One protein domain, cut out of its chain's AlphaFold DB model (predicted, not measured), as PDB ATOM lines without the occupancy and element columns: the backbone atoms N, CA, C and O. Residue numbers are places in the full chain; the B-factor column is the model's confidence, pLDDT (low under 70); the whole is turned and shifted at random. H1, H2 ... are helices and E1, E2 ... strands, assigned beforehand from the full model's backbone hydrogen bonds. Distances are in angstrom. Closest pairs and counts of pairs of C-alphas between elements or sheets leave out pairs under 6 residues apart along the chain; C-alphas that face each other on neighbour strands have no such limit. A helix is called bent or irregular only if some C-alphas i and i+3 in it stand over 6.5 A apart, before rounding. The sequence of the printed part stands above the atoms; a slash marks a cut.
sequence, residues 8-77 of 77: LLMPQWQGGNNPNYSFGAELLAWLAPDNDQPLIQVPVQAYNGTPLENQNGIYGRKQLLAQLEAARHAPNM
ATOM      1  N   LEU A   8      39.371 -50.889 -22.500       97.00
ATOM      2  CA  LEU A   8      38.449 -49.933 -21.887       97.00
ATOM      3  C   LEU A   8      39.243 -48.817 -21.200       97.00
ATOM      4  O   LEU A   8      39.864 -49.049 -20.162       97.00
ATOM      5  N   LEU A   9      39.223 -47.611 -21.766       97.69
ATOM      6  CA  LEU A   9      39.769 -46.420 -21.116       97.69
ATOM      7  C   LEU A   9      38.731 -45.880 -20.134       97.69
ATOM      8  O   LEU A   9      37.682 -45.369 -20.527       97.69
ATOM      9  N   MET A  10      39.033 -46.016 -18.845       97.88
ATOM     10  CA  MET A  10      38.148 -45.640 -17.746       97.88
ATOM     11  C   MET A  10      38.814 -44.575 -16.860       97.88
ATOM     12  O   MET A  10      39.384 -44.921 -15.823       97.88
ATOM     13  N   PRO A  11      38.756 -43.281 -17.231       98.06
ATOM     14  CA  PRO A  11      39.401 -42.196 -16.487       98.06
ATOM     15  C   PRO A  11      38.629 -41.789 -15.215       98.06
ATOM     16  O   PRO A  11      38.535 -40.613 -14.868       98.06
ATOM     17  N   GLN A  12      38.059 -42.768 -14.503       98.38
ATOM     18  CA  GLN A  12      37.270 -42.573 -13.287       98.38
ATOM     19  C   GLN A  12      38.160 -42.113 -12.131       98.38
ATOM     20  O   GLN A  12      39.098 -42.802 -11.735       98.38
ATOM     21  N   TRP A  13      37.804 -40.984 -11.521       98.31
ATOM     22  CA  TRP A  13      38.548 -40.392 -10.404       98.31
ATOM     23  C   TRP A  13      37.738 -40.322  -9.103       98.31
ATOM     24  O   TRP A  13      38.300 -40.187  -8.014       98.31
ATOM     25  N   GLN A  14      36.416 -40.463  -9.202       98.06
ATOM     26  CA  GLN A  14      35.472 -40.269  -8.105       98.06
ATOM     27  C   GLN A  14      35.588 -41.350  -7.030       98.06
ATOM     28  O   GLN A  14      35.473 -41.051  -5.847       98.06
ATOM     29  N   GLY A  15      35.879 -42.593  -7.428       96.44
ATOM     30  CA  GLY A  15      35.950 -43.728  -6.499       96.44
ATOM     31  C   GLY A  15      37.085 -43.603  -5.481       96.44
ATOM     32  O   GLY A  15      36.959 -44.086  -4.362       96.44
ATOM     33  N   GLY A  16      38.164 -42.911  -5.855       96.31
ATOM     34  CA  GLY A  16      39.266 -42.567  -4.957       96.31
ATOM     35  C   GLY A  16      39.262 -41.107  -4.499       96.31
ATOM     36  O   GLY A  16      40.220 -40.687  -3.862       96.31
ATOM     37  N   ASN A  17      38.225 -40.333  -4.852       96.75
ATOM     38  CA  ASN A  17      38.099 -38.898  -4.580       96.75
ATOM     39  C   ASN A  17      39.391 -38.100  -4.869       96.75
ATOM     40  O   ASN A  17      39.826 -37.276  -4.067       96.75
ATOM     41  N   ASN A  18      40.036 -38.383  -6.005       97.44
ATOM     42  CA  ASN A  18      41.307 -37.765  -6.375       97.44
ATOM     43  C   ASN A  18      41.337 -37.467  -7.883       97.44
ATOM     44  O   ASN A  18      41.535 -38.389  -8.678       97.44
ATOM     45  N   PRO A  19      41.179 -36.192  -8.284       96.88
ATOM     46  CA  PRO A  19      41.129 -35.769  -9.686       96.88
ATOM     47  C   PRO A  19      42.294 -36.251 -10.562       96.88
ATOM     48  O   PRO A  19      42.111 -36.463 -11.761       96.88
ATOM     49  N   ASN A  20      43.477 -36.478  -9.978       97.62
ATOM     50  CA  ASN A  20      44.669 -36.897 -10.722       97.62
ATOM     51  C   ASN A  20      44.526 -38.286 -11.365       97.62
ATOM     52  O   ASN A  20      45.237 -38.584 -12.323       97.62
ATOM     53  N   TYR A  21      43.596 -39.124 -10.895       98.12
ATOM     54  CA  TYR A  21      43.332 -40.423 -11.519       98.12
ATOM     55  C   TYR A  21      42.826 -40.304 -12.959       98.12
ATOM     56  O   TYR A  21      43.149 -41.164 -13.775       98.12
ATOM     57  N   SER A  22      42.108 -39.226 -13.294       97.19
ATOM     58  CA  SER A  22      41.668 -38.985 -14.672       97.19
ATOM     59  C   SER A  22      42.871 -38.834 -15.601       97.19
ATOM     60  O   SER A  22      42.948 -39.519 -16.614       97.19
ATOM     61  N   PHE A  23      43.845 -38.001 -15.224       97.31
ATOM     62  CA  PHE A  23      45.074 -37.832 -15.997       97.31
ATOM     63  C   PHE A  23      45.922 -39.109 -16.014       97.31
ATOM     64  O   PHE A  23      46.446 -39.483 -17.057       97.31
ATOM     65  N   GLY A  24      46.026 -39.804 -14.878       98.19
ATOM     66  CA  GLY A  24      46.774 -41.058 -14.790       98.19
ATOM     67  C   GLY A  24      46.266 -42.132 -15.757       98.19
ATOM     68  O   GLY A  24      47.075 -42.836 -16.356       98.19
ATOM     69  N   ALA A  25      44.949 -42.234 -15.952       98.19
ATOM     70  CA  ALA A  25      44.356 -43.169 -16.907       98.19
ATOM     71  C   ALA A  25      44.671 -42.807 -18.368       98.19
ATOM     72  O   ALA A  25      45.028 -43.689 -19.145       98.19
ATOM     73  N   GLU A  26      44.592 -41.523 -18.723       97.81
ATOM     74  CA  GLU A  26      44.945 -41.031 -20.065       97.81
ATOM     75  C   GLU A  26      46.441 -41.234 -20.356       97.81
ATOM     76  O   GLU A  26      46.820 -41.735 -21.414       97.81
ATOM     77  N   LEU A  27      47.305 -40.931 -19.380       98.44
ATOM     78  CA  LEU A  27      48.743 -41.169 -19.492       98.44
ATOM     79  C   LEU A  27      49.055 -42.662 -19.640       98.44
ATOM     80  O   LEU A  27      49.897 -43.033 -20.454       98.44
ATOM     81  N   LEU A  28      48.373 -43.528 -18.886       98.25
ATOM     82  CA  LEU A  28      48.523 -44.975 -19.028       98.25
ATOM     83  C   LEU A  28      48.079 -45.449 -20.415       98.25
ATOM     84  O   LEU A  28      48.761 -46.283 -21.003       98.25
ATOM     85  N   ALA A  29      46.972 -44.927 -20.944       97.31
ATOM     86  CA  ALA A  29      46.512 -45.262 -22.288       97.31
ATOM     87  C   ALA A  29      47.518 -44.834 -23.364       97.31
ATOM     88  O   ALA A  29      47.723 -45.582 -24.317       97.31
ATOM     89  N   TRP A  30      48.176 -43.688 -23.175       96.81
ATOM     90  CA  TRP A  30      49.245 -43.210 -24.053       96.81
ATOM     91  C   TRP A  30      50.533 -44.047 -23.955       96.81
ATOM     92  O   TRP A  30      51.188 -44.280 -24.965       96.81
ATOM     93  N   LEU A  31      50.900 -44.510 -22.756       98.19
ATOM     94  CA  LEU A  31      52.090 -45.345 -22.526       98.19
ATOM     95  C   LEU A  31      51.895 -46.814 -22.921       98.19
ATOM     96  O   LEU A  31      52.875 -47.532 -23.131       98.19
ATOM     97  N   ALA A  32      50.652 -47.296 -22.923       97.06
ATOM     98  CA  ALA A  32      50.346 -48.687 -23.212       97.06
ATOM     99  C   ALA A  32      50.773 -49.045 -24.647       97.06
ATOM    100  O   ALA A  32      50.578 -48.244 -25.557       97.06
ATOM    101  N   PRO A  33      51.309 -50.256 -24.880       96.19
ATOM    102  CA  PRO A  33      51.723 -50.670 -26.214       96.19
ATOM    103  C   PRO A  33      50.540 -50.663 -27.183       96.19
ATOM    104  O   PRO A  33      49.409 -50.984 -26.799       96.19
ATOM    105  N   ASP A  34      50.807 -50.356 -28.445       93.94
ATOM    106  CA  ASP A  34      49.810 -50.470 -29.504       93.94
ATOM    107  C   ASP A  34      49.345 -51.923 -29.661       93.94
ATOM    108  O   ASP A  34      50.115 -52.875 -29.490       93.94
ATOM    109  N   ASN A  35      48.057 -52.106 -29.956       90.25
ATOM    110  CA  ASN A  35      47.488 -53.395 -30.332       90.25
ATOM    111  C   ASN A  35      46.222 -53.212 -31.182       90.25
ATOM    112  O   ASN A  35      45.680 -52.115 -31.278       90.25
ATOM    113  N   ASP A  36      45.723 -54.308 -31.752       91.88
ATOM    114  CA  ASP A  36      44.544 -54.299 -32.632       91.88
ATOM    115  C   ASP A  36      43.208 -54.389 -31.866       91.88
ATOM    116  O   ASP A  36      42.168 -54.732 -32.433       91.88
ATOM    117  N   GLN A  37      43.217 -54.152 -30.550       92.50
ATOM    118  CA  GLN A  37      41.998 -54.223 -29.745       92.50
ATOM    119  C   GLN A  37      41.204 -52.922 -29.895       92.50
ATOM    120  O   GLN A  37      41.786 -51.844 -29.763       92.50
ATOM    121  N   PRO A  38      39.872 -52.981 -30.076       93.19
ATOM    122  CA  PRO A  38      39.041 -51.785 -30.041       93.19
ATOM    123  C   PRO A  38      39.216 -51.037 -28.717       93.19
ATOM    124  O   PRO A  38      39.048 -51.624 -27.643       93.19
ATOM    125  N   LEU A  39      39.549 -49.748 -28.802       94.88
ATOM    126  CA  LEU A  39      39.608 -48.840 -27.661       94.88
ATOM    127  C   LEU A  39      38.250 -48.163 -27.482       94.88
ATOM    128  O   LEU A  39      37.771 -47.486 -28.388       94.88
ATOM    129  N   ILE A  40      37.658 -48.310 -26.299       96.50
ATOM    130  CA  ILE A  40      36.394 -47.667 -25.937       96.50
ATOM    131  C   ILE A  40      36.633 -46.808 -24.703       96.50
ATOM    132  O   ILE A  40      37.108 -47.299 -23.677       96.50
ATOM    133  N   GLN A  41      36.316 -45.520 -24.805       97.12
ATOM    134  CA  GLN A  41      36.435 -44.575 -23.701       97.12
ATOM    135  C   GLN A  41      35.099 -44.450 -22.975       97.12
ATOM    136  O   GLN A  41      34.077 -44.113 -23.575       97.12
ATOM    137  N   VAL A  42      35.107 -44.696 -21.668       97.88
ATOM    138  CA  VAL A  42      33.930 -44.471 -20.827       97.88
ATOM    139  C   VAL A  42      33.828 -42.975 -20.526       97.88
ATOM    140  O   VAL A  42      34.807 -42.383 -20.061       97.88
ATOM    141  N   PRO A  43      32.664 -42.339 -20.746       95.94
ATOM    142  CA  PRO A  43      32.489 -40.928 -20.444       95.94
ATOM    143  C   PRO A  43      32.570 -40.695 -18.932       95.94
ATOM    144  O   PRO A  43      31.694 -41.096 -18.163       95.94
ATOM    145  N   VAL A  44      33.622 -40.000 -18.505       96.81
ATOM    146  CA  VAL A  44      33.805 -39.534 -17.130       96.81
ATOM    147  C   VAL A  44      33.901 -38.017 -17.158       96.81
ATOM    148  O   VAL A  44      34.686 -37.440 -17.904       96.81
ATOM    149  N   GLN A  45      33.100 -37.351 -16.328       93.56
ATOM    150  CA  GLN A  45      33.164 -35.901 -16.196       93.56
ATOM    151  C   GLN A  45      34.515 -35.482 -15.603       93.56
ATOM    152  O   GLN A  45      34.897 -35.968 -14.534       93.56
ATOM    153  N   ALA A  46      35.208 -34.554 -16.265       93.50
ATOM    154  CA  ALA A  46      36.429 -33.953 -15.741       93.50
ATOM    155  C   ALA A  46      36.164 -33.211 -14.421       93.50
ATOM    156  O   ALA A  46      35.081 -32.663 -14.196       93.50
ATOM    157  N   TYR A  47      37.168 -33.174 -13.546       95.81
ATOM    158  CA  TYR A  47      37.079 -32.392 -12.320       95.81
ATOM    159  C   TYR A  47      36.971 -30.901 -12.645       95.81
ATOM    160  O   TYR A  47      37.791 -30.352 -13.376       95.81
ATOM    161  N   ASN A  48      35.965 -30.244 -12.077       95.12
ATOM    162  CA  ASN A  48      35.660 -28.835 -12.326       95.12
ATOM    163  C   ASN A  48      35.972 -27.930 -11.117       95.12
ATOM    164  O   ASN A  48      35.470 -26.813 -11.048       95.12
ATOM    165  N   GLY A  49      36.737 -28.419 -10.136       95.25
ATOM    166  CA  GLY A  49      37.012 -27.690  -8.892       95.25
ATOM    167  C   GLY A  49      35.950 -27.857  -7.801       95.25
ATOM    168  O   GLY A  49      36.156 -27.376  -6.691       95.25
ATOM    169  N   THR A  50      34.837 -28.544  -8.083       94.62
ATOM    170  CA  THR A  50      33.769 -28.775  -7.101       94.62
ATOM    171  C   THR A  50      33.989 -30.100  -6.369       94.62
ATOM    172  O   THR A  50      34.078 -31.139  -7.031       94.62
ATOM    173  N   PRO A  51      34.040 -30.110  -5.023       94.56
ATOM    174  CA  PRO A  51      34.131 -31.342  -4.249       94.56
ATOM    175  C   PRO A  51      32.971 -32.300  -4.539       94.56
ATOM    176  O   PRO A  51      31.849 -31.879  -4.818       94.56
ATOM    177  N   LEU A  52      33.231 -33.602  -4.427       96.69
ATOM    178  CA  LEU A  52      32.181 -34.606  -4.557       96.69
ATOM    179  C   LEU A  52      31.185 -34.515  -3.402       96.69
ATOM    180  O   LEU A  52      31.558 -34.379  -2.238       96.69
ATOM    181  N   GLU A  53      29.907 -34.677  -3.722       96.00
ATOM    182  CA  GLU A  53      28.863 -34.816  -2.714       96.00
ATOM    183  C   GLU A  53      28.927 -36.200  -2.065       96.00
ATOM    184  O   GLU A  53      29.005 -37.216  -2.763       96.00
ATOM    185  N   ASN A  54      28.821 -36.253  -0.736       96.38
ATOM    186  CA  ASN A  54      28.579 -37.503  -0.026       96.38
ATOM    187  C   ASN A  54      27.101 -37.889  -0.154       96.38
ATOM    188  O   ASN A  54      26.213 -37.166   0.296       96.38
ATOM    189  N   GLN A  55      26.841 -39.038  -0.767       96.62
ATOM    190  CA  GLN A  55      25.504 -39.549  -1.035       96.62
ATOM    191  C   GLN A  55      25.382 -40.934  -0.395       96.62
ATOM    192  O   GLN A  55      25.788 -41.940  -0.978       96.62
ATOM    193  N   ASN A  56      24.809 -40.979   0.811       94.50
ATOM    194  CA  ASN A  56      24.638 -42.196   1.618       94.50
ATOM    195  C   ASN A  56      25.966 -42.906   1.946       94.50
ATOM    196  O   ASN A  56      26.082 -44.119   1.795       94.50
ATOM    197  N   GLY A  57      26.979 -42.144   2.365       96.38
ATOM    198  CA  GLY A  57      28.292 -42.670   2.752       96.38
ATOM    199  C   GLY A  57      29.271 -42.848   1.588       96.38
ATOM    200  O   GLY A  57      30.405 -43.255   1.817       96.38
ATOM    201  N   ILE A  58      28.864 -42.527   0.355       97.31
ATOM    202  CA  ILE A  58      29.692 -42.662  -0.849       97.31
ATOM    203  C   ILE A  58      29.817 -41.301  -1.533       97.31
ATOM    204  O   ILE A  58      28.821 -40.718  -1.966       97.31
ATOM    205  N   TYR A  59      31.045 -40.808  -1.671       97.44
ATOM    206  CA  TYR A  59      31.329 -39.605  -2.448       97.44
ATOM    207  C   TYR A  59      31.109 -39.857  -3.943       97.44
ATOM    208  O   TYR A  59      31.607 -40.834  -4.496       97.44
ATOM    209  N   GLY A  60      30.336 -38.990  -4.601       96.56
ATOM    210  CA  GLY A  60      30.092 -39.071  -6.044       96.56
ATOM    211  C   GLY A  60      29.263 -40.284  -6.489       96.56
ATOM    212  O   GLY A  60      29.349 -40.695  -7.647       96.56
ATOM    213  N   ARG A  61      28.444 -40.869  -5.599       97.44
ATOM    214  CA  ARG A  61      27.667 -42.102  -5.854       97.44
ATOM    215  C   ARG A  61      26.905 -42.085  -7.182       97.44
ATOM    216  O   ARG A  61      26.943 -43.070  -7.912       97.44
ATOM    217  N   LYS A  62      26.215 -40.987  -7.509       95.94
ATOM    218  CA  LYS A  62      25.471 -40.852  -8.776       95.94
ATOM    219  C   LYS A  62      26.384 -40.969 -10.001       95.94
ATOM    220  O   LYS A  62      26.031 -41.661 -10.950       95.94
ATOM    221  N   GLN A  63      27.550 -40.322  -9.966       96.19
ATOM    222  CA  GLN A  63      28.519 -40.363 -11.065       96.19
ATOM    223  C   GLN A  63      29.111 -41.766 -11.212       96.19
ATOM    224  O   GLN A  63      29.164 -42.278 -12.324       96.19
ATOM    225  N   LEU A  64      29.465 -42.410 -10.096       97.62
ATOM    226  CA  LEU A  64      29.983 -43.781 -10.083       97.62
ATOM    227  C   LEU A  64      28.998 -44.780 -10.700       97.62
ATOM    228  O   LEU A  64      29.389 -45.607 -11.518       97.62
ATOM    229  N   LEU A  65      27.712 -44.687 -10.351       97.56
ATOM    230  CA  LEU A  65      26.686 -45.561 -10.924       97.56
ATOM    231  C   LEU A  65      26.496 -45.310 -12.425       97.56
ATOM    232  O   LEU A  65      26.430 -46.266 -13.191       97.56
ATOM    233  N   ALA A  66      26.458 -44.048 -12.861       97.25
ATOM    234  CA  ALA A  66      26.335 -43.717 -14.281       97.25
ATOM    235  C   ALA A  66      27.532 -44.231 -15.103       97.25
ATOM    236  O   ALA A  66      27.354 -44.761 -16.196       97.25
ATOM    237  N   GLN A  67      28.745 -44.117 -14.559       97.75
ATOM    238  CA  GLN A  67      29.974 -44.602 -15.188       97.75
ATOM    239  C   GLN A  67      30.031 -46.131 -15.241       97.75
ATOM    240  O   GLN A  67      30.443 -46.688 -16.256       97.75
ATOM    241  N   LEU A  68      29.571 -46.816 -14.190       97.56
ATOM    242  CA  LEU A  68      29.447 -48.273 -14.180       97.56
ATOM    243  C   LEU A  68      28.441 -48.755 -15.232       97.56
ATOM    244  O   LEU A  68      28.724 -49.708 -15.957       97.56
ATOM    245  N   GLU A  69      27.294 -48.084 -15.354       97.75
ATOM    246  CA  GLU A  69      26.322 -48.390 -16.403       97.75
ATOM    247  C   GLU A  69      26.900 -48.136 -17.799       97.75
ATOM    248  O   GLU A  69      26.765 -48.991 -18.671       97.75
ATOM    249  N   ALA A  70      27.597 -47.020 -18.025       97.19
ATOM    250  CA  ALA A  70      28.249 -46.751 -19.307       97.19
ATOM    251  C   ALA A  70      29.309 -47.816 -19.646       97.19
ATOM    252  O   ALA A  70      29.294 -48.376 -20.741       97.19
ATOM    253  N   ALA A  71      30.164 -48.180 -18.687       97.19
ATOM    254  CA  ALA A  71      31.164 -49.235 -18.850       97.19
ATOM    255  C   ALA A  71      30.531 -50.604 -19.154       97.19
ATOM    256  O   ALA A  71      31.040 -51.349 -19.991       97.19
ATOM    257  N   ARG A  72      29.395 -50.931 -18.522       96.69
ATOM    258  CA  ARG A  72      28.647 -52.174 -18.777       96.69
ATOM    259  C   ARG A  72      28.125 -52.255 -20.212       96.69
ATOM    260  O   ARG A  72      28.089 -53.346 -20.776       96.69
ATOM    261  N   HIS A  73      27.726 -51.125 -20.794       95.56
ATOM    262  CA  HIS A  73      27.235 -51.062 -22.172       95.56
ATOM    263  C   HIS A  73      28.338 -50.832 -23.207       95.56
ATOM    264  O   HIS A  73      28.044 -50.957 -24.391       95.56
ATOM    265  N   ALA A  74      29.581 -50.566 -22.791       92.69
ATOM    266  CA  ALA A  74      30.705 -50.291 -23.685       92.69
ATOM    267  C   ALA A  74      30.874 -51.303 -24.834       92.69
ATOM    268  O   ALA A  74      31.087 -50.857 -25.953       92.69
ATOM    269  N   PRO A  75      30.708 -52.630 -24.651       88.00
ATOM    270  CA  PRO A  75      30.799 -53.575 -25.771       88.00
ATOM    271  C   PRO A  75      29.748 -53.387 -26.880       88.00
ATOM    272  O   PRO A  75      29.891 -53.984 -27.942       88.00
ATOM    273  N   ASN A  76      28.692 -52.607 -26.629       85.06
ATOM    274  CA  ASN A  76      27.600 -52.319 -27.561       85.06
ATOM    275  C   ASN A  76      27.614 -50.862 -28.072       85.06
ATOM    276  O   ASN A  76      26.633 -50.447 -28.693       85.06
ATOM    277  N   MET A  77      28.643 -50.074 -27.728       72.75
ATOM    278  CA  MET A  77      28.793 -48.664 -28.127       72.75
ATOM    279  C   MET A  77      29.490 -48.503 -29.477       72.75
ATOM    280  O   MET A  77      30.217 -49.433 -29.892       72.75
TER     281      MET A  77
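What this domain is: This is residues 8 to 77 of the 77 residues of an uncharacterized protein of Cohnella abietis (UniProt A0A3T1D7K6). Two helices, H1 and H2, lie on either side of a middle of extended chain, made of residues 8 to 13 and of E1 with the residues just after it; both helices run roughly the same way, and they are held apart by that middle. A short loop folds back from the end of H1 at one end of the domain, and a long winding stretch, residues 42 to 60, leads through the middle and round the other end to H2. The printed part has 70 residues with two named helices and one named strand, in the order H1, E1, H2; the strand pairs with no named strand. The class is mostly helix, yet under half of the printed residues are in named elements, 31 of 70. The whole is only just compact, close to loose, with a radius of gyration of the C-alphas of 13.1 A, and it is elongated, spanning 41 by 25 by 17 A.

How they stand to each other: The printed part opens with a stretch that holds no named element, residues 8 to 19, whose C-alphas lie 2 to 12 A from the mean of all C-alphas. H1, residues 20 to 31, follows it. Residues 30 to 36 stand free, with no C-alpha 8 or more places away along the chain within 10 A; of these, 30 and 31 belong to H1. E1, residues 39 to 41, is apart from H1, with no C-alpha of the one within 8 A of the other. Residues 40 to 41 of E1 form a short parallel pairing with residues 8 to 9. The next stretch with no named element, residues 42 to 60, has its C-alphas 5 to 21 A from the mean of all C-alphas. Within it, residues 54 to 55 form a short antiparallel pairing with residues 58 to 59. H2, residues 61 to 76, is apart from H1. E1 and H2 have one pair of C-alphas within 8 A, those of Ile 40 and Ala 74, 6.7 A apart, and their centres are 13.0 A apart. In H1 every O i to N i+4 pair is within hydrogen-bond range, and in H2 10 of 12 are.

Where its parts are: Residue 8 begins the printed part, with C-alpha 8 at (38.449, -49.933, -21.887). H1 measures 16.3 A from first to last C-alpha; it begins with Asn 20, C-alpha at (44.669, -36.897, -10.722), and ends with Leu 31, C-alpha at (52.090, -45.345, -22.526), with y and z both falling along it. E1 runs from Leu 39 to Gln 41, 6.6 A between its end C-alphas, with y and z both rising. H2 is the longest helix, with 16 residues, and measures 24.0 A. It runs from Arg 61, C-alpha at (27.667, -42.102, -5.854), to Asn 76, C-alpha at (27.600, -52.319, -27.561), with y and z falling as in H1. H2 is irregular: C-alphas 72 and 75 are 7.5 A apart, against about 5 A in a regular helix, and its line is a rough one.

The domain as a whole: The two C-alphas farthest apart are those of Asp 36 and Asn 56, 41.4 A from each other. The C-alphas of Leu 8 and Met 77, the first and last printed residues, are 11.6 A apart, and Met 77 is the chain's last residue. The printed part has no cut. The link from H1 to E1, 7 residues, is short; the link from E1 to H2, 19 residues, is long. The mean pLDDT of the printed part is 95.8, and no printed residue of this model is under 70.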